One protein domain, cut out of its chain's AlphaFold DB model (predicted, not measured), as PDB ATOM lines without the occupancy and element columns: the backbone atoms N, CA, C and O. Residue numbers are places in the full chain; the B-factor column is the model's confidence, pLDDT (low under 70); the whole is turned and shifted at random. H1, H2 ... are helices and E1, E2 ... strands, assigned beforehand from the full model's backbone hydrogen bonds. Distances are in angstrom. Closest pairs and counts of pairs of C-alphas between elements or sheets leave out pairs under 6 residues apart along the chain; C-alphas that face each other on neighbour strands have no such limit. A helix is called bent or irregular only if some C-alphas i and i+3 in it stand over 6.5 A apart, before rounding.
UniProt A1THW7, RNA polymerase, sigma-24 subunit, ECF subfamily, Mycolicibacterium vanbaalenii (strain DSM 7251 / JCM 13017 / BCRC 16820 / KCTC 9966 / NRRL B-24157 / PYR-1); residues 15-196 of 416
ATOM      1  N   THR A  15     102.779 164.011 155.388       70.69
ATOM      2  CA  THR A  15     103.236 163.734 156.766       70.69
ATOM      3  C   THR A  15     103.833 164.984 157.423       70.69
ATOM      4  O   THR A  15     104.087 165.976 156.743       70.69
ATOM      5  N   THR A  16     104.092 164.953 158.735       75.44
ATOM      6  CA  THR A  16     104.706 166.067 159.477       75.44
ATOM      7  C   THR A  16     106.062 165.686 160.065       75.44
ATOM      8  O   THR A  16     106.333 164.520 160.352       75.44
ATOM      9  N   ARG A  17     106.928 166.681 160.303       77.12
ATOM     10  CA  ARG A  17     108.227 166.458 160.975       77.12
ATOM     11  C   ARG A  17     108.057 165.910 162.385       77.12
ATOM     12  O   ARG A  17     108.891 165.137 162.837       77.12
ATOM     13  N   GLU A  18     107.002 166.340 163.067       79.62
ATOM     14  CA  GLU A  18     106.664 165.874 164.411       79.62
ATOM     15  C   GLU A  18     106.321 164.389 164.391       79.62
ATOM     16  O   GLU A  18     106.879 163.634 165.184       79.62
ATOM     17  N   THR A  19     105.489 163.964 163.436       83.25
ATOM     18  CA  THR A  19     105.142 162.553 163.229       83.25
ATOM     19  C   THR A  19     106.389 161.723 162.941       83.25
ATOM     20  O   THR A  19     106.656 160.771 163.667       83.25
ATOM     21  N   VAL A  20     107.207 162.133 161.963       85.81
ATOM     22  CA  VAL A  20     108.423 161.395 161.582       85.81
ATOM     23  C   VAL A  20     109.412 161.300 162.749       85.81
ATOM     24  O   VAL A  20     109.918 160.223 163.046       85.81
ATOM     25  N   ALA A  21     109.672 162.403 163.460       88.00
ATOM     26  CA  ALA A  21     110.586 162.392 164.602       88.00
ATOM     27  C   ALA A  21     110.057 161.548 165.774       88.00
ATOM     28  O   ALA A  21     110.848 160.963 166.511       88.00
ATOM     29  N   ALA A  22     108.738 161.506 165.985       87.75
ATOM     30  CA  ALA A  22     108.116 160.669 167.007       87.75
ATOM     31  C   ALA A  22     108.202 159.177 166.661       87.75
ATOM     32  O   ALA A  22     108.617 158.396 167.515       87.75
ATOM     33  N   GLU A  23     107.868 158.793 165.426       91.06
ATOM     34  CA  GLU A  23     107.970 157.409 164.944       91.06
ATOM     35  C   GLU A  23     109.417 156.907 165.041       91.06
ATOM     36  O   GLU A  23     109.672 155.900 165.701       91.06
ATOM     37  N   VAL A  24     110.379 157.678 164.521       92.69
ATOM     38  CA  VAL A  24     111.805 157.327 164.606       92.69
ATOM     39  C   VAL A  24     112.275 157.224 166.054       92.69
ATOM     40  O   VAL A  24     112.985 156.284 166.392       92.69
ATOM     41  N   ALA A  25     111.877 158.138 166.944       92.94
ATOM     42  CA  ALA A  25     112.276 158.053 168.349       92.94
ATOM     43  C   ALA A  25     111.766 156.772 169.030       92.94
ATOM     44  O   ALA A  25     112.490 156.175 169.826       92.94
ATOM     45  N   ILE A  26     110.533 156.356 168.731       92.94
ATOM     46  CA  ILE A  26     109.934 155.134 169.278       92.94
ATOM     47  C   ILE A  26     110.667 153.899 168.745       92.94
ATOM     48  O   ILE A  26     111.112 153.066 169.536       92.94
ATOM     49  N   GLU A  27     110.815 153.790 167.424       94.00
ATOM     50  CA  GLU A  27     111.454 152.638 166.779       94.00
ATOM     51  C   GLU A  27     112.931 152.524 167.164       94.00
ATOM     52  O   GLU A  27     113.411 151.447 167.528       94.00
ATOM     53  N   TRP A  28     113.646 153.648 167.174       95.44
ATOM     54  CA  TRP A  28     115.060 153.678 167.511       95.44
ATOM     55  C   TRP A  28     115.303 153.285 168.972       95.44
ATOM     56  O   TRP A  28     116.185 152.469 169.236       95.44
ATOM     57  N   LEU A  29     114.507 153.775 169.933       94.44
ATOM     58  CA  LEU A  29     114.645 153.367 171.341       94.44
ATOM     59  C   LEU A  29     114.244 151.908 171.575       94.44
ATOM     60  O   LEU A  29     114.854 151.244 172.411       94.44
ATOM     61  N   ALA A  30     113.274 151.380 170.823       93.50
ATOM     62  CA  ALA A  30     112.943 149.957 170.873       93.50
ATOM     63  C   ALA A  30     114.134 149.079 170.442       93.50
ATOM     64  O   ALA A  30     114.351 148.011 171.017       93.50
ATOM     65  N   ALA A  31     114.937 149.548 169.480       93.56
ATOM     66  CA  ALA A  31     116.178 148.894 169.064       93.56
ATOM     67  C   ALA A  31     117.365 149.138 170.022       93.56
ATOM     68  O   ALA A  31     118.322 148.362 170.016       93.56
ATOM     69  N   HIS A  32     117.304 150.169 170.873       94.19
ATOM     70  CA  HIS A  32     118.375 150.562 171.800       94.19
ATOM     71  C   HIS A  32     117.878 150.648 173.258       94.19
ATOM     72  O   HIS A  32     117.966 151.705 173.885       94.19
ATOM     73  N   PRO A  33     117.403 149.536 173.856       91.44
ATOM     74  CA  PRO A  33     116.740 149.544 175.167       91.44
ATOM     75  C   PRO A  33     117.653 149.920 176.347       91.44
ATOM     76  O   PRO A  33     117.172 150.130 177.454       91.44
ATOM     77  N   HIS A  34     118.967 149.976 176.127       91.12
ATOM     78  CA  HIS A  34     119.964 150.383 177.118       91.12
ATOM     79  C   HIS A  34     120.119 151.910 177.224       91.12
ATOM     80  O   HIS A  34     120.758 152.394 178.153       91.12
ATOM     81  N   VAL A  35     119.560 152.677 176.283       92.50
ATOM     82  CA  VAL A  35     119.640 154.141 176.276       92.50
ATOM     83  C   VAL A  35     118.538 154.717 177.166       92.50
ATOM     84  O   VAL A  35     117.358 154.667 176.827       92.50
ATOM     85  N   GLU A  36     118.921 155.305 178.300       92.69
ATOM     86  CA  GLU A  36     117.997 155.865 179.300       92.69
ATOM     87  C   GLU A  36     117.441 157.250 178.901       92.69
ATOM     88  O   GLU A  36     117.624 158.254 179.592       92.69
ATOM     89  N   VAL A  37     116.751 157.322 177.761       90.38
ATOM     90  CA  VAL A  37     116.095 158.539 177.252       90.38
ATOM     91  C   VAL A  37     114.635 158.233 176.926       90.38
ATOM     92  O   VAL A  37     114.306 157.168 176.413       90.38
ATOM     93  N   THR A  38     113.727 159.170 177.214       90.44
ATOM     94  CA  THR A  38     112.313 158.998 176.854       90.44
ATOM     95  C   THR A  38     112.093 159.262 175.363       90.44
ATOM     96  O   THR A  38     112.719 160.152 174.784       90.44
ATOM     97  N   ALA A  39     111.135 158.566 174.742       86.44
ATOM     98  CA  ALA A  39     110.763 158.824 173.346       86.44
ATOM     99  C   ALA A  39     110.338 160.285 173.113       86.44
ATOM    100  O   ALA A  39     110.631 160.860 172.070       86.44
ATOM    101  N   VAL A  40     109.716 160.918 174.115       87.75
ATOM    102  CA  VAL A  40     109.314 162.332 174.059       87.75
ATOM    103  C   VAL A  40     110.529 163.260 174.022       87.75
ATOM    104  O   VAL A  40     110.551 164.207 173.235       87.75
ATOM    105  N   ASP A  41     111.536 163.021 174.864       86.50
ATOM    106  CA  ASP A  41     112.746 163.848 174.899       86.50
ATOM    107  C   ASP A  41     113.603 163.644 173.643       86.50
ATOM    108  O   ASP A  41     114.120 164.618 173.083       86.50
ATOM    109  N   LEU A  42     113.710 162.399 173.166       88.44
ATOM    110  CA  LEU A  42     114.419 162.079 171.932       88.44
ATOM    111  C   LEU A  42     113.732 162.724 170.722       88.44
ATOM    112  O   LEU A  42     114.379 163.473 169.993       88.44
ATOM    113  N   SER A  43     112.418 162.537 170.567       89.50
ATOM    114  CA  SER A  43     111.617 163.121 169.480       89.50
ATOM    115  C   SER A  43     111.750 164.646 169.420       89.50
ATOM    116  O   SER A  43     112.025 165.205 168.358       89.50
ATOM    117  N   LYS A  44     111.668 165.340 170.564       87.00
ATOM    118  CA  LYS A  44     111.850 166.804 170.621       87.00
ATOM    119  C   LYS A  44     113.243 167.245 170.182       87.00
ATOM    120  O   LYS A  44     113.386 168.276 169.529       87.00
ATOM    121  N   THR A  45     114.270 166.493 170.564       87.88
ATOM    122  CA  THR A  45     115.659 166.815 170.207       87.88
ATOM    123  C   THR A  45     115.909 166.568 168.725       87.88
ATOM    124  O   THR A  45     116.495 167.415 168.057       87.88
ATOM    125  N   LEU A  46     115.383 165.462 168.195       89.12
ATOM    126  CA  LEU A  46     115.392 165.155 166.768       89.12
ATOM    127  C   LEU A  46     114.681 166.241 165.964       89.12
ATOM    128  O   LEU A  46     115.262 166.778 165.030       89.12
ATOM    129  N   GLN A  47     113.473 166.643 166.367       84.69
ATOM    130  CA  GLN A  47     112.733 167.720 165.707       84.69
ATOM    131  C   GLN A  47     113.547 169.023 165.656       84.69
ATOM    132  O   GLN A  47     113.541 169.711 164.632       84.69
ATOM    133  N   GLN A  48     114.262 169.362 166.735       81.94
ATOM    134  CA  GLN A  48     115.137 170.537 166.778       81.94
ATOM    135  C   GLN A  48     116.311 170.408 165.808       81.94
ATOM    136  O   GLN A  48     116.516 171.317 165.011       81.94
ATOM    137  N   PHE A  49     117.031 169.285 165.817       82.44
ATOM    138  CA  PHE A  49     118.147 169.070 164.895       82.44
ATOM    139  C   PHE A  49     117.717 169.054 163.435       82.44
ATOM    140  O   PHE A  49     118.319 169.739 162.616       82.44
ATOM    141  N   ILE A  50     116.633 168.349 163.122       79.94
ATOM    142  CA  ILE A  50     116.027 168.332 161.792       79.94
ATOM    143  C   ILE A  50     115.697 169.766 161.364       79.94
ATOM    144  O   ILE A  50     116.072 170.200 160.282       79.94
ATOM    145  N   THR A  51     115.052 170.545 162.233       74.69
ATOM    146  CA  THR A  51     114.727 171.948 161.944       74.69
ATOM    147  C   THR A  51     115.981 172.793 161.720       74.69
ATOM    148  O   THR A  51     116.012 173.595 160.795       74.69
ATOM    149  N   GLU A  52     117.031 172.604 162.512       71.50
ATOM    150  CA  GLU A  52     118.283 173.357 162.388       71.50
ATOM    151  C   GLU A  52     119.078 172.993 161.128       71.50
ATOM    152  O   GLU A  52     119.614 173.892 160.480       71.50
ATOM    153  N   LEU A  53     119.074 171.721 160.712       68.19
ATOM    154  CA  LEU A  53     119.599 171.291 159.410       68.19
ATOM    155  C   LEU A  53     118.949 172.078 158.269       68.19
ATOM    156  O   LEU A  53     119.620 172.516 157.333       68.19
ATOM    157  N   PHE A  54     117.648 172.322 158.387       63.12
ATOM    158  CA  PHE A  54     116.887 173.071 157.403       63.12
ATOM    159  C   PHE A  54     117.018 174.598 157.492       63.12
ATOM    160  O   PHE A  54     116.687 175.286 156.526       63.12
ATOM    161  N   LEU A  55     117.495 175.139 158.617       57.38
ATOM    162  CA  LEU A  55     117.596 176.583 158.865       57.38
ATOM    163  C   LEU A  55     118.936 177.208 158.432       57.38
ATOM    164  O   LEU A  55     119.147 178.401 158.647       57.38
ATOM    165  N   THR A  56     119.848 176.459 157.811       49.47
ATOM    166  CA  THR A  56     121.186 176.985 157.495       49.47
ATOM    167  C   THR A  56     121.216 177.896 156.255       49.47
ATOM    168  O   THR A  56     120.786 177.518 155.161       49.47
ATOM    169  N   GLY A  57     121.740 179.113 156.479       37.38
ATOM    170  CA  GLY A  57     122.174 180.103 155.487       37.38
ATOM    171  C   GLY A  57     121.324 181.382 155.416       37.38
ATOM    172  O   GLY A  57     120.309 181.418 154.719       37.38
ATOM    173  N   GLY A  58     121.785 182.482 156.036       38.53
ATOM    174  CA  GLY A  58     121.401 183.833 155.592       38.53
ATOM    175  C   GLY A  58     121.685 183.988 154.090       38.53
ATOM    176  O   GLY A  58     122.534 183.278 153.558       38.53
ATOM    177  N   ARG A  59     120.963 184.868 153.382       38.19
ATOM    178  CA  ARG A  59     120.815 184.885 151.906       38.19
ATOM    179  C   ARG A  59     122.102 184.726 151.057       38.19
ATOM    180  O   ARG A  59     121.996 184.210 149.953       38.19
ATOM    181  N   ARG A  60     123.303 185.037 151.569       35.88
ATOM    182  CA  ARG A  60     124.609 184.809 150.895       35.88
ATOM    183  C   ARG A  60     125.200 183.390 151.016       35.88
ATOM    184  O   ARG A  60     126.198 183.102 150.372       35.88
ATOM    185  N   GLN A  61     124.615 182.516 151.833       42.16
ATOM    186  CA  GLN A  61     125.067 181.138 152.085       42.16
ATOM    187  C   GLN A  61     123.939 180.110 151.906       42.16
ATOM    188  O   GLN A  61     124.045 178.990 152.392       42.16
ATOM    189  N   ARG A  62     122.841 180.463 151.216       44.72
ATOM    190  CA  ARG A  62     121.688 179.559 151.023       44.72
ATOM    191  C   ARG A  62     122.069 178.220 150.375       44.72
ATOM    192  O   ARG A  62     121.380 177.232 150.614       44.72
ATOM    193  N   GLU A  63     123.164 178.159 149.630       46.22
ATOM    194  CA  GLU A  63     123.672 176.930 149.006       46.22
ATOM    195  C   GLU A  63     124.649 176.147 149.899       46.22
ATOM    196  O   GLU A  63     124.809 174.943 149.723       46.22
ATOM    197  N   ALA A  64     125.253 176.784 150.905       55.41
ATOM    198  CA  ALA A  64     126.229 176.144 151.777       55.41
ATOM    199  C   ALA A  64     125.534 175.467 152.967       55.41
ATOM    200  O   ALA A  64     125.105 176.115 153.924       55.41
ATOM    201  N   LEU A  65     125.439 174.140 152.910       64.00
ATOM    202  CA  LEU A  65     125.103 173.321 154.070       64.00
ATOM    203  C   LEU A  65     126.144 173.532 155.179       64.00
ATOM    204  O   LEU A  65     127.342 173.641 154.906       64.00
ATOM    205  N   SER A  66     125.709 173.572 156.443       70.38
ATOM    206  CA  SER A  66     126.663 173.545 157.557       70.38
ATOM    207  C   SER A  66     127.480 172.250 157.514       70.38
ATOM    208  O   SER A  66     126.981 171.222 157.062       70.38
ATOM    209  N   GLY A  67     128.710 172.260 158.039       71.31
ATOM    210  CA  GLY A  67     129.517 171.033 158.127       71.31
ATOM    211  C   GLY A  67     128.792 169.894 158.859       71.31
ATOM    212  O   GLY A  67     128.935 168.733 158.497       71.31
ATOM    213  N   HIS A  68     127.928 170.231 159.826       76.56
ATOM    214  CA  HIS A  68     127.027 169.277 160.476       76.56
ATOM    215  C   HIS A  68     126.016 168.669 159.493       76.56
ATOM    216  O   HIS A  68     125.844 167.455 159.479       76.56
ATOM    217  N   ALA A  69     125.379 169.489 158.654       77.06
ATOM    218  CA  ALA A  69     124.421 169.017 157.661       77.06
ATOM    219  C   ALA A  69     125.065 168.159 156.574       77.06
ATOM    220  O   ALA A  69     124.517 167.115 156.239       77.06
ATOM    221  N   VAL A  70     126.243 168.550 156.082       76.31
ATOM    222  CA  VAL A  70     127.019 167.736 155.134       76.31
ATOM    223  C   VAL A  70     127.338 166.370 155.742       76.31
ATOM    224  O   VAL A  70     127.006 165.355 155.142       76.31
ATOM    225  N   ALA A  71     127.861 166.332 156.974       77.00
ATOM    226  CA  ALA A  71     128.202 165.076 157.646       77.00
ATOM    227  C   ALA A  71     127.003 164.122 157.807       77.00
ATOM    228  O   ALA A  71     127.160 162.911 157.671       77.00
ATOM    229  N   VAL A  72     125.808 164.652 158.093       85.00
ATOM    230  CA  VAL A  72     124.582 163.842 158.203       85.00
ATOM    231  C   VAL A  72     124.144 163.309 156.838       85.00
ATOM    232  O   VAL A  72     123.801 162.135 156.724       85.00
ATOM    233  N   LEU A  73     124.153 164.154 155.802       81.50
ATOM    234  CA  LEU A  73     123.736 163.764 154.454       81.50
ATOM    235  C   LEU A  73     124.674 162.724 153.831       81.50
ATOM    236  O   LEU A  73     124.195 161.737 153.269       81.50
ATOM    237  N   ASP A  74     125.986 162.885 154.018       82.38
ATOM    238  CA  ASP A  74     126.992 161.919 153.573       82.38
ATOM    239  C   ASP A  74     126.760 160.540 154.210       82.38
ATOM    240  O   ASP A  74     126.837 159.517 153.530       82.38
ATOM    241  N   GLN A  75     126.392 160.491 155.498       83.38
ATOM    242  CA  GLN A  75     126.118 159.234 156.205       83.38
ATOM    243  C   GLN A  75     124.942 158.463 155.610       83.38
ATOM    244  O   GLN A  75     124.963 157.233 155.544       83.38
ATOM    245  N   ILE A  76     123.900 159.180 155.195       85.25
ATOM    246  CA  ILE A  76     122.718 158.574 154.583       85.25
ATOM    247  C   ILE A  76     122.853 158.460 153.059       85.25
ATOM    248  O   ILE A  76     121.915 158.009 152.400       85.25
ATOM    249  N   GLY A  77     124.004 158.825 152.486       84.31
ATOM    250  CA  GLY A  77     124.253 158.765 151.048       84.31
ATOM    251  C   GLY A  77     123.277 159.619 150.241       84.31
ATOM    252  O   GLY A  77     122.840 159.190 149.179       84.31
ATOM    253  N   VAL A  78     122.878 160.775 150.776       82.25
ATOM    254  CA  VAL A  78     122.006 161.738 150.092       82.25
ATOM    255  C   VAL A  78     122.860 162.915 149.657       82.25
ATOM    256  O   VAL A  78     123.512 163.550 150.480       82.25
ATOM    257  N   HIS A  79     122.844 163.241 148.368       77.56
ATOM    258  CA  HIS A  79     123.561 164.417 147.896       77.56
ATOM    259  C   HIS A  79     122.836 165.714 148.304       77.56
ATOM    260  O   HIS A  79     121.603 165.749 148.351       77.56
ATOM    261  N   PRO A  80     123.565 166.820 148.555       70.56
ATOM    262  CA  PRO A  80     122.967 168.116 148.891       70.56
ATOM    263  C   PRO A  80     121.859 168.577 147.929       70.56
ATOM    264  O   PRO A  80     120.880 169.189 148.360       70.56
ATOM    265  N   GLU A  81     121.993 168.254 146.640       70.31
ATOM    266  CA  GLU A  81     121.022 168.572 145.585       70.31
ATOM    267  C   GLU A  81     119.703 167.804 145.751       70.31
ATOM    268  O   GLU A  81     118.625 168.383 145.615       70.31
ATOM    269  N   GLU A  82     119.769 166.530 146.142       69.25
ATOM    270  CA  GLU A  82     118.599 165.687 146.425       69.25
ATOM    271  C   GLU A  82     117.867 166.131 147.698       69.25
ATOM    272  O   GLU A  82     116.655 165.952 147.833       69.25
ATOM    273  N   PHE A  83     118.595 166.759 148.625       71.88
ATOM    274  CA  PHE A  83     118.048 167.304 149.865       71.88
ATOM    275  C   PHE A  83     117.448 168.714 149.703       71.88
ATOM    276  O   PHE A  83     116.648 169.158 150.535       71.88
ATOM    277  N   ALA A  84     117.790 169.437 148.632       66.31
ATOM    278  CA  ALA A  84     117.338 170.812 148.403       66.31
ATOM    279  C   ALA A  84     115.797 170.981 148.388       66.31
ATOM    280  O   ALA A  84     115.301 171.933 149.006       66.31
ATOM    281  N   PRO A  85     114.999 170.069 147.792       62.62
ATOM    282  CA  PRO A  85     113.539 170.139 147.854       62.62
ATOM    283  C   PRO A  85     112.993 170.023 149.283       62.62
ATOM    284  O   PRO A  85     112.072 170.754 149.647       62.62
ATOM    285  N   VAL A  86     113.599 169.186 150.135       63.47
ATOM    286  CA  VAL A  86     113.167 168.979 151.532       63.47
ATOM    287  C   VAL A  86     113.332 170.254 152.363       63.47
ATOM    288  O   VAL A  86     112.455 170.601 153.157       63.47
ATOM    289  N   ARG A  87     114.394 171.034 152.111       61.34
ATOM    290  CA  ARG A  87     114.610 172.353 152.743       61.34
ATOM    291  C   ARG A  87     113.470 173.335 152.465       61.34
ATOM    292  O   ARG A  87     113.196 174.211 153.282       61.34
ATOM    293  N   THR A  88     112.784 173.184 151.333       55.62
ATOM    294  CA  THR A  88     111.653 174.042 150.948       55.62
ATOM    295  C   THR A  88     110.407 173.744 151.789       55.62
ATOM    296  O   THR A  88     109.694 174.679 152.153       55.62
ATOM    297  N   PHE A  89     110.196 172.478 152.169       54.78
ATOM    298  CA  PHE A  89     109.089 172.026 153.027       54.78
ATOM    299  C   PHE A  89     109.401 172.097 154.522       54.78
ATOM    300  O   PHE A  89     108.510 172.043 155.359       54.78
ATOM    301  N   ALA A  90     110.657 172.315 154.896       49.59
ATOM    302  CA  ALA A  90     111.036 172.503 156.289       49.59
ATOM    303  C   ALA A  90     110.427 173.742 156.969       49.59
ATOM    304  O   ALA A  90     110.529 173.906 158.187       49.59
ATOM    305  N   LYS A  91     109.808 174.636 156.195       49.06
ATOM    306  CA  LYS A  91     109.046 175.776 156.710       49.06
ATOM    307  C   LYS A  91     107.542 175.488 156.824       49.06
ATOM    308  O   LYS A  91     106.888 176.154 157.620       49.06
ATOM    309  N   SER A  92     107.011 174.487 156.112       53.03
ATOM    310  CA  SER A  92     105.639 173.997 156.287       53.03
ATOM    311  C   SER A  92     105.564 172.947 157.408       53.03
ATOM    312  O   SER A  92     106.567 172.339 157.802       53.03
ATOM    313  N   ALA A  93     104.377 172.795 158.006       57.22
ATOM    314  CA  ALA A  93     104.110 171.721 158.966       57.22
ATOM    315  C   ALA A  93     103.992 170.366 158.247       57.22
ATOM    316  O   ALA A  93     104.509 169.363 158.742       57.22
ATOM    317  N   ASP A  94     103.405 170.392 157.050       66.50
ATOM    318  CA  ASP A  94     103.188 169.233 156.193       66.50
ATOM    319  C   ASP A  94     104.260 169.116 155.108       66.50
ATOM    320  O   ASP A  94     104.735 170.116 154.555       66.50
ATOM    321  N   MET A  95     104.620 167.879 154.782       68.88
ATOM    322  CA  MET A  95     105.527 167.531 153.696       68.88
ATOM    323  C   MET A  95     105.027 166.287 152.946       68.88
ATOM    324  O   MET A  95     104.461 165.388 153.568       68.88
ATOM    325  N   PRO A  96     105.270 166.192 151.626       68.88
ATOM    326  CA  PRO A  96     105.065 164.959 150.870       68.88
ATOM    327  C   PRO A  96     105.711 163.742 151.539       68.88
ATOM    328  O   PRO A  96     106.853 163.812 151.997       68.88
ATOM    329  N   VAL A  97     105.007 162.605 151.539       70.19
ATOM    330  CA  VAL A  97     105.477 161.345 152.154       70.19
ATOM    331  C   VAL A  97     106.851 160.915 151.621       70.19
ATOM    332  O   VAL A  97     107.684 160.438 152.391       70.19
ATOM    333  N   ALA A  98     107.135 161.169 150.338       70.38
ATOM    334  CA  ALA A  98     108.440 160.903 149.725       70.38
ATOM    335  C   ALA A  98     109.601 161.608 150.456       70.38
ATOM    336  O   ALA A  98     110.671 161.029 150.633       70.38
ATOM    337  N   TYR A  99     109.381 162.835 150.940       75.50
ATOM    338  CA  TYR A  99     110.365 163.555 151.749       75.50
ATOM    339  C   TYR A  99     110.349 163.113 153.210       75.50
ATOM    340  O   TYR A  99     111.395 163.132 153.852       75.50
ATOM    341  N   GLY A 100     109.207 162.644 153.718       77.31
ATOM    342  CA  GLY A 100     109.102 162.023 155.037       77.31
ATOM    343  C   GLY A 100     110.098 160.878 155.226       77.31
ATOM    344  O   GLY A 100     110.792 160.845 156.237       77.31
ATOM    345  N   ALA A 101     110.240 159.995 154.232       80.31
ATOM    346  CA  ALA A 101     111.211 158.901 154.278       80.31
ATOM    347  C   ALA A 101     112.662 159.412 154.371       80.31
ATOM    348  O   ALA A 101     113.452 158.918 155.174       80.31
ATOM    349  N   MET A 102     113.009 160.450 153.601       80.50
ATOM    350  CA  MET A 102     114.329 161.085 153.671       80.50
ATOM    351  C   MET A 102     114.571 161.740 155.042       80.50
ATOM    352  O   MET A 102     115.645 161.577 155.618       80.50
ATOM    353  N   VAL A 103     113.567 162.425 155.598       82.25
ATOM    354  CA  VAL A 103     113.621 163.000 156.952       82.25
ATOM    355  C   VAL A 103     113.746 161.914 158.018       82.25
ATOM    356  O   VAL A 103     114.470 162.116 158.987       82.25
ATOM    357  N   GLY A 104     113.106 160.760 157.827       87.62
ATOM    358  CA  GLY A 104     113.244 159.595 158.699       87.62
ATOM    359  C   GLY A 104     114.690 159.114 158.768       87.62
ATOM    360  O   GLY A 104     115.250 159.022 159.854       87.62
ATOM    361  N   ARG A 105     115.347 158.944 157.614       87.50
ATOM    362  CA  ARG A 105     116.771 158.560 157.547       87.50
ATOM    363  C   ARG A 105     117.690 159.595 158.201       87.50
ATOM    364  O   ARG A 105     118.618 159.235 158.917       87.50
ATOM    365  N   VAL A 106     117.417 160.886 157.991       87.56
ATOM    366  CA  VAL A 106     118.124 161.980 158.685       87.56
ATOM    367  C   VAL A 106     117.921 161.888 160.203       87.56
ATOM    368  O   VAL A 106     118.872 162.045 160.965       87.56
ATOM    369  N   ALA A 107     116.696 161.625 160.657       89.81
ATOM    370  CA  ALA A 107     116.377 161.493 162.073       89.81
ATOM    371  C   ALA A 107     117.073 160.277 162.705       89.81
ATOM    372  O   ALA A 107     117.616 160.397 163.798       89.81
ATOM    373  N   GLU A 108     117.120 159.137 162.012       91.25
ATOM    374  CA  GLU A 108     117.850 157.943 162.452       91.25
ATOM    375  C   GLU A 108     119.354 158.216 162.580       91.25
ATOM    376  O   GLU A 108     119.959 157.872 163.595       91.25
ATOM    377  N   ALA A 109     119.946 158.891 161.589       89.75
ATOM    378  CA  ALA A 109     121.350 159.303 161.607       89.75
ATOM    379  C   ALA A 109     121.676 160.228 162.796       89.75
ATOM    380  O   ALA A 109     122.741 160.129 163.404       89.75
ATOM    381  N   LEU A 110     120.735 161.099 163.167       91.31
ATOM    382  CA  LEU A 110     120.865 162.034 164.286       91.31
ATOM    383  C   LEU A 110     120.522 161.435 165.658       91.31
ATOM    384  O   LEU A 110     120.863 162.043 166.678       91.31
ATOM    385  N   ALA A 111     119.842 160.289 165.719       93.50
ATOM    386  CA  ALA A 111     119.339 159.723 166.970       93.50
ATOM    387  C   ALA A 111     120.436 159.454 168.019       93.50
ATOM    388  O   ALA A 111     120.225 159.837 169.175       93.50
ATOM    389  N   PRO A 112     121.630 158.929 167.665       93.88
ATOM    390  CA  PRO A 112     122.715 158.766 168.631       93.88
ATOM    391  C   PRO A 112     123.180 160.093 169.248       93.88
ATOM    392  O   PRO A 112     123.331 160.195 170.468       93.88
ATOM    393  N   LEU A 113     123.343 161.139 168.427       93.25
ATOM    394  CA  LEU A 113     123.725 162.477 168.890       93.25
ATOM    395  C   LEU A 113     122.634 163.082 169.782       93.25
ATOM    396  O   LEU A 113     122.925 163.660 170.829       93.25
ATOM    397  N   ALA A 114     121.367 162.940 169.388       93.62
ATOM    398  CA  ALA A 114     120.224 163.440 170.142       93.62
ATOM    399  C   ALA A 114     120.100 162.761 171.515       93.62
ATOM    400  O   ALA A 114     119.867 163.442 172.518       93.62
ATOM    401  N   ALA A 115     120.323 161.447 171.583       94.44
ATOM    402  CA  ALA A 115     120.381 160.708 172.837       94.44
ATOM    403  C   ALA A 115     121.542 161.188 173.725       94.44
ATOM    404  O   ALA A 115     121.323 161.490 174.899       94.44
ATOM    405  N   ALA A 116     122.746 161.359 173.169       94.62
ATOM    406  CA  ALA A 116     123.902 161.868 173.909       94.62
ATOM    407  C   ALA A 116     123.666 163.283 174.471       94.62
ATOM    408  O   ALA A 116     123.974 163.561 175.635       94.62
ATOM    409  N   VAL A 117     123.032 164.168 173.692       93.56
ATOM    410  CA  VAL A 117     122.599 165.490 174.167       93.56
ATOM    411  C   VAL A 117     121.662 165.355 175.363       93.56
ATOM    412  O   VAL A 117     121.866 166.054 176.354       93.56
ATOM    413  N   GLN A 118     120.677 164.452 175.327       93.00
ATOM    414  CA  GLN A 118     119.761 164.249 176.454       93.00
ATOM    415  C   GLN A 118     120.464 163.706 177.702       93.00
ATOM    416  O   GLN A 118     120.270 164.255 178.791       93.00
ATOM    417  N   LEU A 119     121.330 162.703 177.544       92.50
ATOM    418  CA  LEU A 119     122.086 162.097 178.643       92.50
ATOM    419  C   LEU A 119     123.056 163.092 179.305       92.50
ATOM    420  O   LEU A 119     123.193 163.114 180.529       92.50
ATOM    421  N   SER A 120     123.665 163.991 178.528       93.00
ATOM    422  CA  SER A 120     124.604 164.997 179.051       93.00
ATOM    423  C   SER A 120     123.946 166.097 179.900       93.00
ATOM    424  O   SER A 120     124.630 166.780 180.670       93.00
ATOM    425  N   ARG A 121     122.613 166.263 179.837       91.69
ATOM    426  CA  ARG A 121     121.907 167.364 180.519       91.69
ATOM    427  C   ARG A 121     122.137 167.362 182.024       91.69
ATOM    428  O   ARG A 121     122.324 168.429 182.611       91.69
ATOM    429  N   ILE A 122     122.091 166.193 182.664       90.94
ATOM    430  CA  ILE A 122     122.243 166.079 184.121       90.94
ATOM    431  C   ILE A 122     123.691 166.368 184.547       90.94
ATOM    432  O   ILE A 122     123.854 167.251 185.394       90.94
ATOM    433  N   PRO A 123     124.727 165.722 183.969       92.12
ATOM    434  CA  PRO A 123     126.122 166.053 184.252       92.12
ATOM    435  C   PRO A 123     126.441 167.539 184.071       92.12
ATOM    436  O   PRO A 123     126.963 168.161 184.994       92.12
ATOM    437  N   VAL A 124     126.052 168.144 182.943       89.44
ATOM    438  CA  VAL A 124     126.319 169.567 182.672       89.44
ATOM    439  C   VAL A 124     125.581 170.466 183.666       89.44
ATOM    440  O   VAL A 124     126.157 171.424 184.174       89.44
ATOM    441  N   THR A 125     124.331 170.137 184.022       88.12
ATOM    442  CA  THR A 125     123.606 170.868 185.078       88.12
ATOM    443  C   THR A 125     124.327 170.759 186.426       88.12
ATOM    444  O   THR A 125     124.413 171.746 187.147       88.12
ATOM    445  N   ASN A 126     124.823 169.572 186.796       90.44
ATOM    446  CA  ASN A 126     125.553 169.366 188.051       90.44
ATOM    447  C   ASN A 126     126.832 170.204 188.092       90.44
ATOM    448  O   ASN A 126     127.075 170.881 189.086       90.44
ATOM    449  N   ALA A 127     127.603 170.189 187.003       93.94
ATOM    450  CA  ALA A 127     128.810 170.989 186.878       93.94
ATOM    451  C   ALA A 127     128.501 172.494 186.951       93.94
ATOM    452  O   ALA A 127     129.167 173.213 187.687       93.94
ATOM    453  N   ALA A 128     127.439 172.959 186.282       90.38
ATOM    454  CA  ALA A 128     127.008 174.358 186.334       90.38
ATOM    455  C   ALA A 128     126.595 174.796 187.749       90.38
ATOM    456  O   ALA A 128     126.946 175.889 188.177       90.38
ATOM    457  N   VAL A 129     125.894 173.939 188.502       90.31
ATOM    458  CA  VAL A 129     125.541 174.224 189.906       90.31
ATOM    459  C   VAL A 129     126.789 174.400 190.773       90.31
ATOM    460  O   VAL A 129     126.785 175.253 191.650       90.31
ATOM    461  N   GLY A 130     127.860 173.646 190.510       91.69
ATOM    462  CA  GLY A 130     129.123 173.771 191.244       91.69
ATOM    463  C   GLY A 130     129.883 175.083 191.011       91.69
ATOM    464  O   GLY A 130     130.813 175.365 191.757       91.69
ATOM    465  N   ILE A 131     129.506 175.870 189.996       92.62
ATOM    466  CA  ILE A 131     130.124 177.168 189.664       92.62
ATOM    467  C   ILE A 131     129.396 178.338 190.351       92.62
ATOM    468  O   ILE A 131     129.983 179.402 190.528       92.62
ATOM    469  N   ILE A 132     128.121 178.166 190.712       88.31
ATOM    470  CA  ILE A 132     127.278 179.239 191.255       88.31
ATOM    471  C   ILE A 132     127.678 179.569 192.696       88.31
ATOM    472  O   ILE A 132     127.763 178.674 193.539       88.31
ATOM    473  N   GLU A 133     127.840 180.857 193.002       85.44
ATOM    474  CA  GLU A 133     128.027 181.321 194.375       85.44
ATOM    475  C   GLU A 133     126.706 181.257 195.179       85.44
ATOM    476  O   GLU A 133     125.631 181.495 194.619       85.44
ATOM    477  N   PRO A 134     126.749 180.981 196.502       75.31
ATOM    478  CA  PRO A 134     125.559 180.727 197.330       75.31
ATOM    479  C   PRO A 134     124.444 181.790 197.289       75.31
ATOM    480  O   PRO A 134     123.291 181.453 197.551       75.31
ATOM    481  N   ASP A 135     124.761 183.036 196.918       76.81
ATOM    482  CA  ASP A 135     123.844 184.183 196.967       76.81
ATOM    483  C   ASP A 135     123.445 184.737 195.582       76.81
ATOM    484  O   ASP A 135     122.750 185.749 195.486       76.81
ATOM    485  N   GLU A 136     123.816 184.074 194.482       75.50
ATOM    486  CA  GLU A 136     123.524 184.555 193.117       75.50
ATOM    487  C   GLU A 136     122.045 184.463 192.703       75.50
ATOM    488  O   GLU A 136     121.657 184.942 191.632       75.50
ATOM    489  N   GLY A 137     121.198 183.816 193.511       76.06
ATOM    490  CA  GLY A 137     119.779 183.625 193.192       76.06
ATOM    491  C   GLY A 137     119.537 182.769 191.942       76.06
ATOM    492  O   GLY A 137     118.445 182.813 191.370       76.06
ATOM    493  N   LEU A 138     120.553 182.010 191.511       81.06
ATOM    494  CA  LEU A 138     120.470 181.029 190.439       81.06
ATOM    495  C   LEU A 138     120.253 179.634 191.018       81.06
ATOM    496  O   LEU A 138     121.079 179.126 191.771       81.06
ATOM    497  N   ASP A 139     119.153 178.992 190.635       81.38
ATOM    498  CA  ASP A 139     118.849 177.630 191.056       81.38
ATOM    499  C   ASP A 139     119.065 176.595 189.939       81.38
ATOM    500  O   ASP A 139     119.138 176.875 188.735       81.38
ATOM    501  N   ARG A 140     119.123 175.326 190.350       78.50
ATOM    502  CA  ARG A 140     119.260 174.179 189.444       78.50
ATOM    503  C   ARG A 140     118.165 174.134 188.370       78.50
ATOM    504  O   ARG A 140     118.404 173.641 187.267       78.50
ATOM    505  N   ARG A 141     116.947 174.592 188.676       77.12
ATOM    506  CA  ARG A 141     115.807 174.564 187.747       77.12
ATOM    507  C   ARG A 141     115.977 175.609 186.648       77.12
ATOM    508  O   ARG A 141     115.675 175.305 185.496       77.12
ATOM    509  N   GLN A 142     116.475 176.794 186.982       79.50
ATOM    510  CA  GLN A 142     116.782 177.858 186.037       79.50
ATOM    511  C   GLN A 142     117.888 177.414 185.084       79.50
ATOM    512  O   GLN A 142     117.693 177.502 183.872       79.50
ATOM    513  N   LEU A 143     118.981 176.836 185.601       77.94
ATOM    514  CA  LEU A 143     120.094 176.354 184.773       77.94
ATOM    515  C   LEU A 143     119.672 175.306 183.741       77.94
ATOM    516  O   LEU A 143     120.086 175.391 182.585       77.94
ATOM    517  N   ARG A 144     118.789 174.361 184.103       76.50
ATOM    518  CA  ARG A 144     118.276 173.333 183.172       76.50
ATOM    519  C   ARG A 144     117.706 173.920 181.878       76.50
ATOM    520  O   ARG A 144     117.796 173.272 180.838       76.50
ATOM    521  N   GLY A 145     117.120 175.119 181.941       77.38
ATOM    522  CA  GLY A 145     116.577 175.816 180.775       77.38
ATOM    523  C   GLY A 145     117.642 176.323 179.797       77.38
ATOM    524  O   GLY A 145     117.337 176.510 178.624       77.38
ATOM    525  N   PHE A 146     118.880 176.514 180.256       79.94
ATOM    526  CA  PHE A 146     120.001 176.987 179.439       79.94
ATOM    527  C   PHE A 146     120.897 175.854 178.945       79.94
ATOM    528  O   PHE A 146     121.506 175.990 177.890       79.94
ATOM    529  N   VAL A 147     120.940 174.725 179.662       80.94
ATOM    530  CA  VAL A 147     121.809 173.581 179.338       80.94
ATOM    531  C   VAL A 147     121.624 173.103 177.905       80.94
ATOM    532  O   VAL A 147     122.599 173.021 177.169       80.94
ATOM    533  N   VAL A 148     120.386 172.856 177.467       82.44
ATOM    534  CA  VAL A 148     120.133 172.392 176.088       82.44
ATOM    535  C   VAL A 148     120.609 173.423 175.060       82.44
ATOM    536  O   VAL A 148     121.152 173.044 174.029       82.44
ATOM    537  N   GLY A 149     120.466 174.718 175.362       81.50
ATOM    538  CA  GLY A 149     120.917 175.803 174.491       81.50
ATOM    539  C   GLY A 149     122.437 175.890 174.327       81.50
ATOM    540  O   GLY A 149     122.878 176.447 173.331       81.50
ATOM    541  N   GLN A 150     123.219 175.327 175.254       86.81
ATOM    542  CA  GLN A 150     124.688 175.294 175.178       86.81
ATOM    543  C   GLN A 150     125.218 173.945 174.686       86.81
ATOM    544  O   GLN A 150     126.103 173.883 173.837       86.81
ATOM    545  N   VAL A 151     124.630 172.851 175.170       85.50
ATOM    546  CA  VAL A 151     125.014 171.487 174.793       85.50
ATOM    547  C   VAL A 151     124.712 171.217 173.322       85.50
ATOM    548  O   VAL A 151     125.534 170.617 172.639       85.50
ATOM    549  N   ARG A 152     123.552 171.652 172.810       88.38
ATOM    550  CA  ARG A 152     123.127 171.327 171.443       88.38
ATOM    551  C   ARG A 152     124.060 171.919 170.369       88.38
ATOM    552  O   ARG A 152     124.531 171.138 169.543       88.38
ATOM    553  N   PRO A 153     124.400 173.226 170.379       85.31
ATOM    554  CA  PRO A 153     125.348 173.783 169.409       85.31
ATOM    555  C   PRO A 153     126.739 173.153 169.512       85.31
ATOM    556  O   PRO A 153     127.375 172.887 168.495       85.31
ATOM    557  N   HIS A 154     127.199 172.865 170.732       84.81
ATOM    558  CA  HIS A 154     128.470 172.182 170.951       84.81
ATOM    559  C   HIS A 154     128.465 170.765 170.352       84.81
ATOM    560  O   HIS A 154     129.375 170.397 169.612       84.81
ATOM    561  N   ALA A 155     127.396 169.997 170.577       86.69
ATOM    562  CA  ALA A 155     127.224 168.664 170.011       86.69
ATOM    563  C   ALA A 155     127.212 168.684 168.470       86.69
ATOM    564  O   ALA A 155     127.818 167.819 167.843       86.69
ATOM    565  N   GLN A 156     126.601 169.697 167.845       84.81
ATOM    566  CA  GLN A 156     126.640 169.873 166.386       84.81
ATOM    567  C   GLN A 156     128.044 170.169 165.864       84.81
ATOM    568  O   GLN A 156     128.439 169.619 164.837       84.81
ATOM    569  N   GLN A 157     128.806 171.018 166.557       83.06
ATOM    570  CA  GLN A 157     130.200 171.298 166.201       83.06
ATOM    571  C   GLN A 157     131.062 170.041 166.319       83.06
ATOM    572  O   GLN A 157     131.869 169.767 165.431       83.06
ATOM    573  N   MET A 158     130.864 169.255 167.379       82.25
ATOM    574  CA  MET A 158     131.556 167.982 167.551       82.25
ATOM    575  C   MET A 158     131.198 167.001 166.441       82.25
ATOM    576  O   MET A 158     132.097 166.497 165.778       82.25
ATOM    577  N   HIS A 159     129.910 166.817 166.162       83.31
ATOM    578  CA  HIS A 159     129.426 165.972 165.072       83.31
ATOM    579  C   HIS A 159     129.973 166.401 163.701       83.31
ATOM    580  O   HIS A 159     130.347 165.562 162.888       83.31
ATOM    581  N   ALA A 160     130.065 167.706 163.429       77.94
ATOM    582  CA  ALA A 160     130.667 168.213 162.195       77.94
ATOM    583  C   ALA A 160     132.165 167.874 162.075       77.94
ATOM    584  O   ALA A 160     132.677 167.766 160.965       77.94
ATOM    585  N   ARG A 161     132.875 167.727 163.203       77.19
ATOM    586  CA  ARG A 161     134.308 167.408 163.240       77.19
ATOM    587  C   ARG A 161     134.595 165.916 163.161       77.19
ATOM    588  O   ARG A 161     135.525 165.531 162.462       77.19
ATOM    589  N   VAL A 162     133.869 165.104 163.929       78.19
ATOM    590  CA  VAL A 162     134.119 163.652 164.007       78.19
ATOM    591  C   VAL A 162     133.401 162.870 162.909       78.19
ATOM    592  O   VAL A 162     133.720 161.709 162.684       78.19
ATOM    593  N   GLY A 163     132.490 163.523 162.184       70.56
ATOM    594  CA  GLY A 163     131.622 162.866 161.220       70.56
ATOM    595  C   GLY A 163     130.459 162.165 161.910       70.56
ATOM    596  O   GLY A 163     130.339 162.153 163.134       70.56
ATOM    597  N   ALA A 164     129.568 161.611 161.103       70.44
ATOM    598  CA  ALA A 164     128.404 160.907 161.603       70.44
ATOM    599  C   ALA A 164     128.678 159.394 161.733       70.44
ATOM    600  O   ALA A 164     129.594 158.867 161.102       70.44
ATOM    601  N   GLY A 165     127.878 158.686 162.537       74.06
ATOM    602  CA  GLY A 165     128.035 157.241 162.779       74.06
ATOM    603  C   GLY A 165     128.713 156.852 164.097       74.06
ATOM    604  O   GLY A 165     128.899 155.663 164.346       74.06
ATOM    605  N   GLU A 166     129.040 157.819 164.955       84.75
ATOM    606  CA  GLU A 166     129.499 157.538 166.318       84.75
ATOM    607  C   GLU A 166     128.357 157.003 167.206       84.75
ATOM    608  O   GLU A 166     127.169 157.268 166.987       84.75
ATOM    609  N   THR A 167     128.729 156.228 168.223       91.25
ATOM    610  CA  THR A 167     127.796 155.665 169.206       91.25
ATOM    611  C   THR A 167     127.258 156.738 170.161       91.25
ATOM    612  O   THR A 167     127.831 157.819 170.303       91.25
ATOM    613  N   VAL A 168     126.166 156.433 170.874       93.06
ATOM    614  CA  VAL A 168     125.653 157.308 171.947       93.06
ATOM    615  C   VAL A 168     126.742 157.591 172.980       93.06
ATOM    616  O   VAL A 168     126.955 158.746 173.343       93.06
ATOM    617  N   ASP A 169     127.451 156.549 173.419       93.94
ATOM    618  CA  ASP A 169     128.508 156.661 174.426       93.94
ATOM    619  C   ASP A 169     129.698 157.471 173.911       93.94
ATOM    620  O   ASP A 169     130.223 158.310 174.641       93.94
ATOM    621  N   GLY A 170     130.087 157.279 172.648       93.38
ATOM    622  CA  GLY A 170     131.141 158.064 172.008       93.38
ATOM    623  C   GLY A 170     130.794 159.553 171.962       93.38
ATOM    624  O   GLY A 170     131.566 160.385 172.441       93.38
ATOM    625  N   TYR A 171     129.595 159.908 171.487       93.62
ATOM    626  CA  TYR A 171     129.142 161.302 171.510       93.62
ATOM    627  C   TYR A 171     129.025 161.860 172.928       93.62
ATOM    628  O   TYR A 171     129.387 163.013 173.162       93.62
ATOM    629  N   LEU A 172     128.543 161.066 173.887       94.19
ATOM    630  CA  LEU A 172     128.432 161.495 175.276       94.19
ATOM    631  C   LEU A 172     129.813 161.796 175.868       94.19
ATOM    632  O   LEU A 172     129.982 162.838 176.496       94.19
ATOM    633  N   GLN A 173     130.807 160.939 175.635       95.06
ATOM    634  CA  GLN A 173     132.184 161.174 176.069       95.06
ATOM    635  C   GLN A 173     132.764 162.447 175.451       95.06
ATOM    636  O   GLN A 173     133.360 163.248 176.168       95.06
ATOM    637  N   LEU A 174     132.541 162.670 174.152       93.69
ATOM    638  CA  LEU A 174     132.993 163.880 173.463       93.69
ATOM    639  C   LEU A 174     132.351 165.148 174.042       93.69
ATOM    640  O   LEU A 174     133.058 166.115 174.299       93.69
ATOM    641  N   ILE A 175     131.041 165.136 174.306       91.88
ATOM    642  CA  ILE A 175     130.339 166.272 174.928       91.88
ATOM    643  C   ILE A 175     130.858 166.519 176.351       91.88
ATOM    644  O   ILE A 175     131.060 167.661 176.762       91.88
ATOM    645  N   LEU A 176     131.049 165.456 177.137       94.44
ATOM    646  CA  LEU A 176     131.464 165.573 178.535       94.44
ATOM    647  C   LEU A 176     132.958 165.878 178.704       94.44
ATOM    648  O   LEU A 176     133.346 166.334 179.780       94.44
ATOM    649  N   ALA A 177     133.780 165.707 177.666       95.19
ATOM    650  CA  ALA A 177     135.170 166.161 177.676       95.19
ATOM    651  C   ALA A 177     135.272 167.679 177.929       95.19
ATOM    652  O   ALA A 177     136.163 168.120 178.651       95.19
ATOM    653  N   ASP A 178     134.298 168.452 177.437       93.12
ATOM    654  CA  ASP A 178     134.225 169.910 177.585       93.12
ATOM    655  C   ASP A 178     133.221 170.362 178.668       93.12
ATOM    656  O   ASP A 178     132.746 171.504 178.671       93.12
ATOM    657  N   ILE A 179     132.899 169.493 179.639       94.88
ATOM    658  CA  ILE A 179     131.869 169.757 180.661       94.88
ATOM    659  C   ILE A 179     132.096 171.063 181.440       94.88
ATOM    660  O   ILE A 179     131.129 171.756 181.752       94.88
ATOM    661  N   GLY A 180     133.349 171.434 181.723       94.19
ATOM    662  CA  GLY A 180     133.681 172.678 182.426       94.19
ATOM    663  C   GLY A 180     133.370 173.932 181.602       94.19
ATOM    664  O   GLY A 180     132.794 174.891 182.122       94.19
ATOM    665  N   ALA A 181     133.680 173.905 180.303       93.56
ATOM    666  CA  ALA A 181     133.363 174.997 179.383       93.56
ATOM    667  C   ALA A 181     131.846 175.122 179.180       93.56
ATOM    668  O   ALA A 181     131.293 176.218 179.280       93.56
ATOM    669  N   LEU A 182     131.153 173.992 178.996       91.25
ATOM    670  CA  LEU A 182     129.692 173.946 178.893       91.25
ATOM    671  C   LEU A 182     129.010 174.481 180.156       91.25
ATOM    672  O   LEU A 182     128.088 175.289 180.068       91.25
ATOM    673  N   ALA A 183     129.472 174.062 181.334       92.94
ATOM    674  CA  ALA A 183     128.951 174.527 182.614       92.94
ATOM    675  C   ALA A 183     129.124 176.043 182.786       92.94
ATOM    676  O   ALA A 183     128.178 176.728 183.177       92.94
ATOM    677  N   THR A 184     130.296 176.571 182.423       93.75
ATOM    678  CA  THR A 184     130.586 178.012 182.465       93.75
ATOM    679  C   THR A 184     129.650 178.785 181.535       93.75
ATOM    680  O   THR A 184     128.961 179.697 181.985       93.75
ATOM    681  N   ALA A 185     129.518 178.359 180.273       90.50
ATOM    682  CA  ALA A 185     128.630 178.996 179.298       90.50
ATOM    683  C   ALA A 185     127.151 178.978 179.735       90.50
ATOM    684  O   ALA A 185     126.396 179.926 179.484       90.50
ATOM    685  N   VAL A 186     126.718 177.907 180.412       86.62
ATOM    686  CA  VAL A 186     125.373 177.790 180.996       86.62
ATOM    687  C   VAL A 186     125.159 178.828 182.097       86.62
ATOM    688  O   VAL A 186     124.138 179.521 182.079       86.62
ATOM    689  N   VAL A 187     126.107 178.963 183.029       90.00
ATOM    690  CA  VAL A 187     126.028 179.944 184.123       90.00
ATOM    691  C   VAL A 187     126.088 181.370 183.585       90.00
ATOM    692  O   VAL A 187     125.251 182.190 183.954       90.00
ATOM    693  N   GLU A 188     126.995 181.669 182.656       89.00
ATOM    694  CA  GLU A 188     127.091 182.986 182.019       89.00
ATOM    695  C   GLU A 188     125.801 183.364 181.287       89.00
ATOM    696  O   GLU A 188     125.298 184.475 181.450       89.00
ATOM    697  N   SER A 189     125.200 182.425 180.552       83.12
ATOM    698  CA  SER A 189     123.904 182.644 179.896       83.12
ATOM    699  C   SER A 189     122.785 182.925 180.899       83.12
ATOM    700  O   SER A 189     121.916 183.769 180.654       83.12
ATOM    701  N   ALA A 190     122.798 182.228 182.038       82.44
ATOM    702  CA  ALA A 190     121.824 182.426 183.100       82.44
ATOM    703  C   ALA A 190     121.995 183.787 183.791       82.44
ATOM    704  O   ALA A 190     121.019 184.531 183.918       82.44
ATOM    705  N   ARG A 191     123.233 184.163 184.134       85.19
ATOM    706  CA  ARG A 191     123.590 185.487 184.670       85.19
ATOM    707  C   ARG A 191     123.198 186.593 183.700       85.19
ATOM    708  O   ARG A 191     122.515 187.532 184.091       85.19
ATOM    709  N   ALA A 192     123.523 186.442 182.416       80.75
ATOM    710  CA  ALA A 192     123.158 187.399 181.380       80.75
ATOM    711  C   ALA A 192     121.639 187.559 181.237       80.75
ATOM    712  O   ALA A 192     121.174 188.654 180.933       80.75
ATOM    713  N   LYS A 193     120.843 186.501 181.458       75.88
ATOM    714  CA  LYS A 193     119.374 186.608 181.482       75.88
ATOM    715  C   LYS A 193     118.874 187.330 182.734       75.88
ATOM    716  O   LYS A 193     117.976 188.158 182.606       75.88
ATOM    717  N   ASN A 194     119.432 187.029 183.905       69.56
ATOM    718  CA  ASN A 194     119.028 187.648 185.172       69.56
ATOM    719  C   ASN A 194     119.471 189.113 185.287       69.56
ATOM    720  O   ASN A 194     118.768 189.909 185.899       69.56
ATOM    721  N   ALA A 195     120.578 189.488 184.645       65.62
ATOM    722  CA  ALA A 195     121.047 190.867 184.551       65.62
ATOM    723  C   ALA A 195     120.202 191.734 183.601       65.62
ATOM    724  O   ALA A 195     120.392 192.950 183.550       65.62
ATOM    725  N   ARG A 196     119.269 191.147 182.829       63.75
ATOM    726  CA  ARG A 196     118.409 191.933 181.934       63.75
ATOM    727  C   ARG A 196     117.506 192.839 182.769       63.75
ATOM    728  O   ARG A 196     116.814 192.331 183.655       63.75
TER     729      ARG A 196
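Overview. This is residues 15 to 196 of the 416 residues of the protein "RNA polymerase, sigma-24 subunit, ECF subfamily" of Mycolicibacterium vanbaalenii (strain DSM 7251 / JCM 13017 / BCRC 16820 / KCTC 9966 / NRRL B-24157 / PYR-1) (UniProt A1THW7). One long bent helix, H5, runs through the length of the domain, with H1, H2 and H3 packed on its first arm and H6, H7 and H8 on its second, mostly crossed. H4 and the short strand E1 lie at one end, the H5 to H6 link at the other. The printed part has 182 residues, mostly helix, with eight named helices and one named strand, in the order H1 H2 H3 H4 E1 H5 H6 H7 H8. It is compact, with a radius of gyration of the C-alphas of 17.1 A and spans of 55 by 42 by 29 A.

Along the chain. By its hydrogen bonds H5, residues 97 to 129, was assigned as one helix, but it is bent, with C-alphas 109 and 112 7.2 A apart; its arms are H5a, residues 97 to 109, and H5b, residues 112 to 129, 26.4 A long. Before it come H1, residues 17 to 31, from C-alpha 17 at (108.227, 166.458, 160.975), H2, 39 to 54, H3, 67 to 75, H4, 80 to 89, and E1, 94 to 96. After it come H6, 140 to 162, 31.3 A long, H7, 168 to 177, and H8, 179 to 194, ending at C-alpha 194 at (119.028, 187.648, 185.172).

Arrangement. H5 is the hub, touching six helices. H5a touches H1, closest C-alphas Val 20 and Gly 104, 5.9 A. H5b touches H2 with residues 114 to 118 alone, closest C-alphas Ala 114 and Thr 45, 5.7 A, about perpendicular at 76 degrees. H3 and H5a touch only at their ends, closest C-alphas Val 72 and Ala 109, 6.5 A. H5b touches H6, closest C-alphas Thr 125 and Arg 144, 6.2 A, H7, Pro 112 and Val 168, 4.7 A, and, with residues 123 to 128 alone, H8, Ala 128 and Ala 183, 4.2 A. H4 touches no helix; E1 pairs with no named strand. Every O i to N i+4 pair is within hydrogen-bond range in H1, H2, H3, H7 and H8, against 8 of 9 in H5a, 11 of 14 in H5b, 14 of 19 in H6 and 2 of 6 in H4, where 6 of 7 O i to N i+3 pairs are.

Size, cuts and confidence. The C-alphas farthest apart, of Ala 98 and Asp 135, are 54.9 A apart. The printed part has no cut, and the H2 to H3 link is long, 12 residues. Its mean pLDDT is 80.7; residues 53 to 65, 82, 84 to 96 and 194 to 196 are under 70.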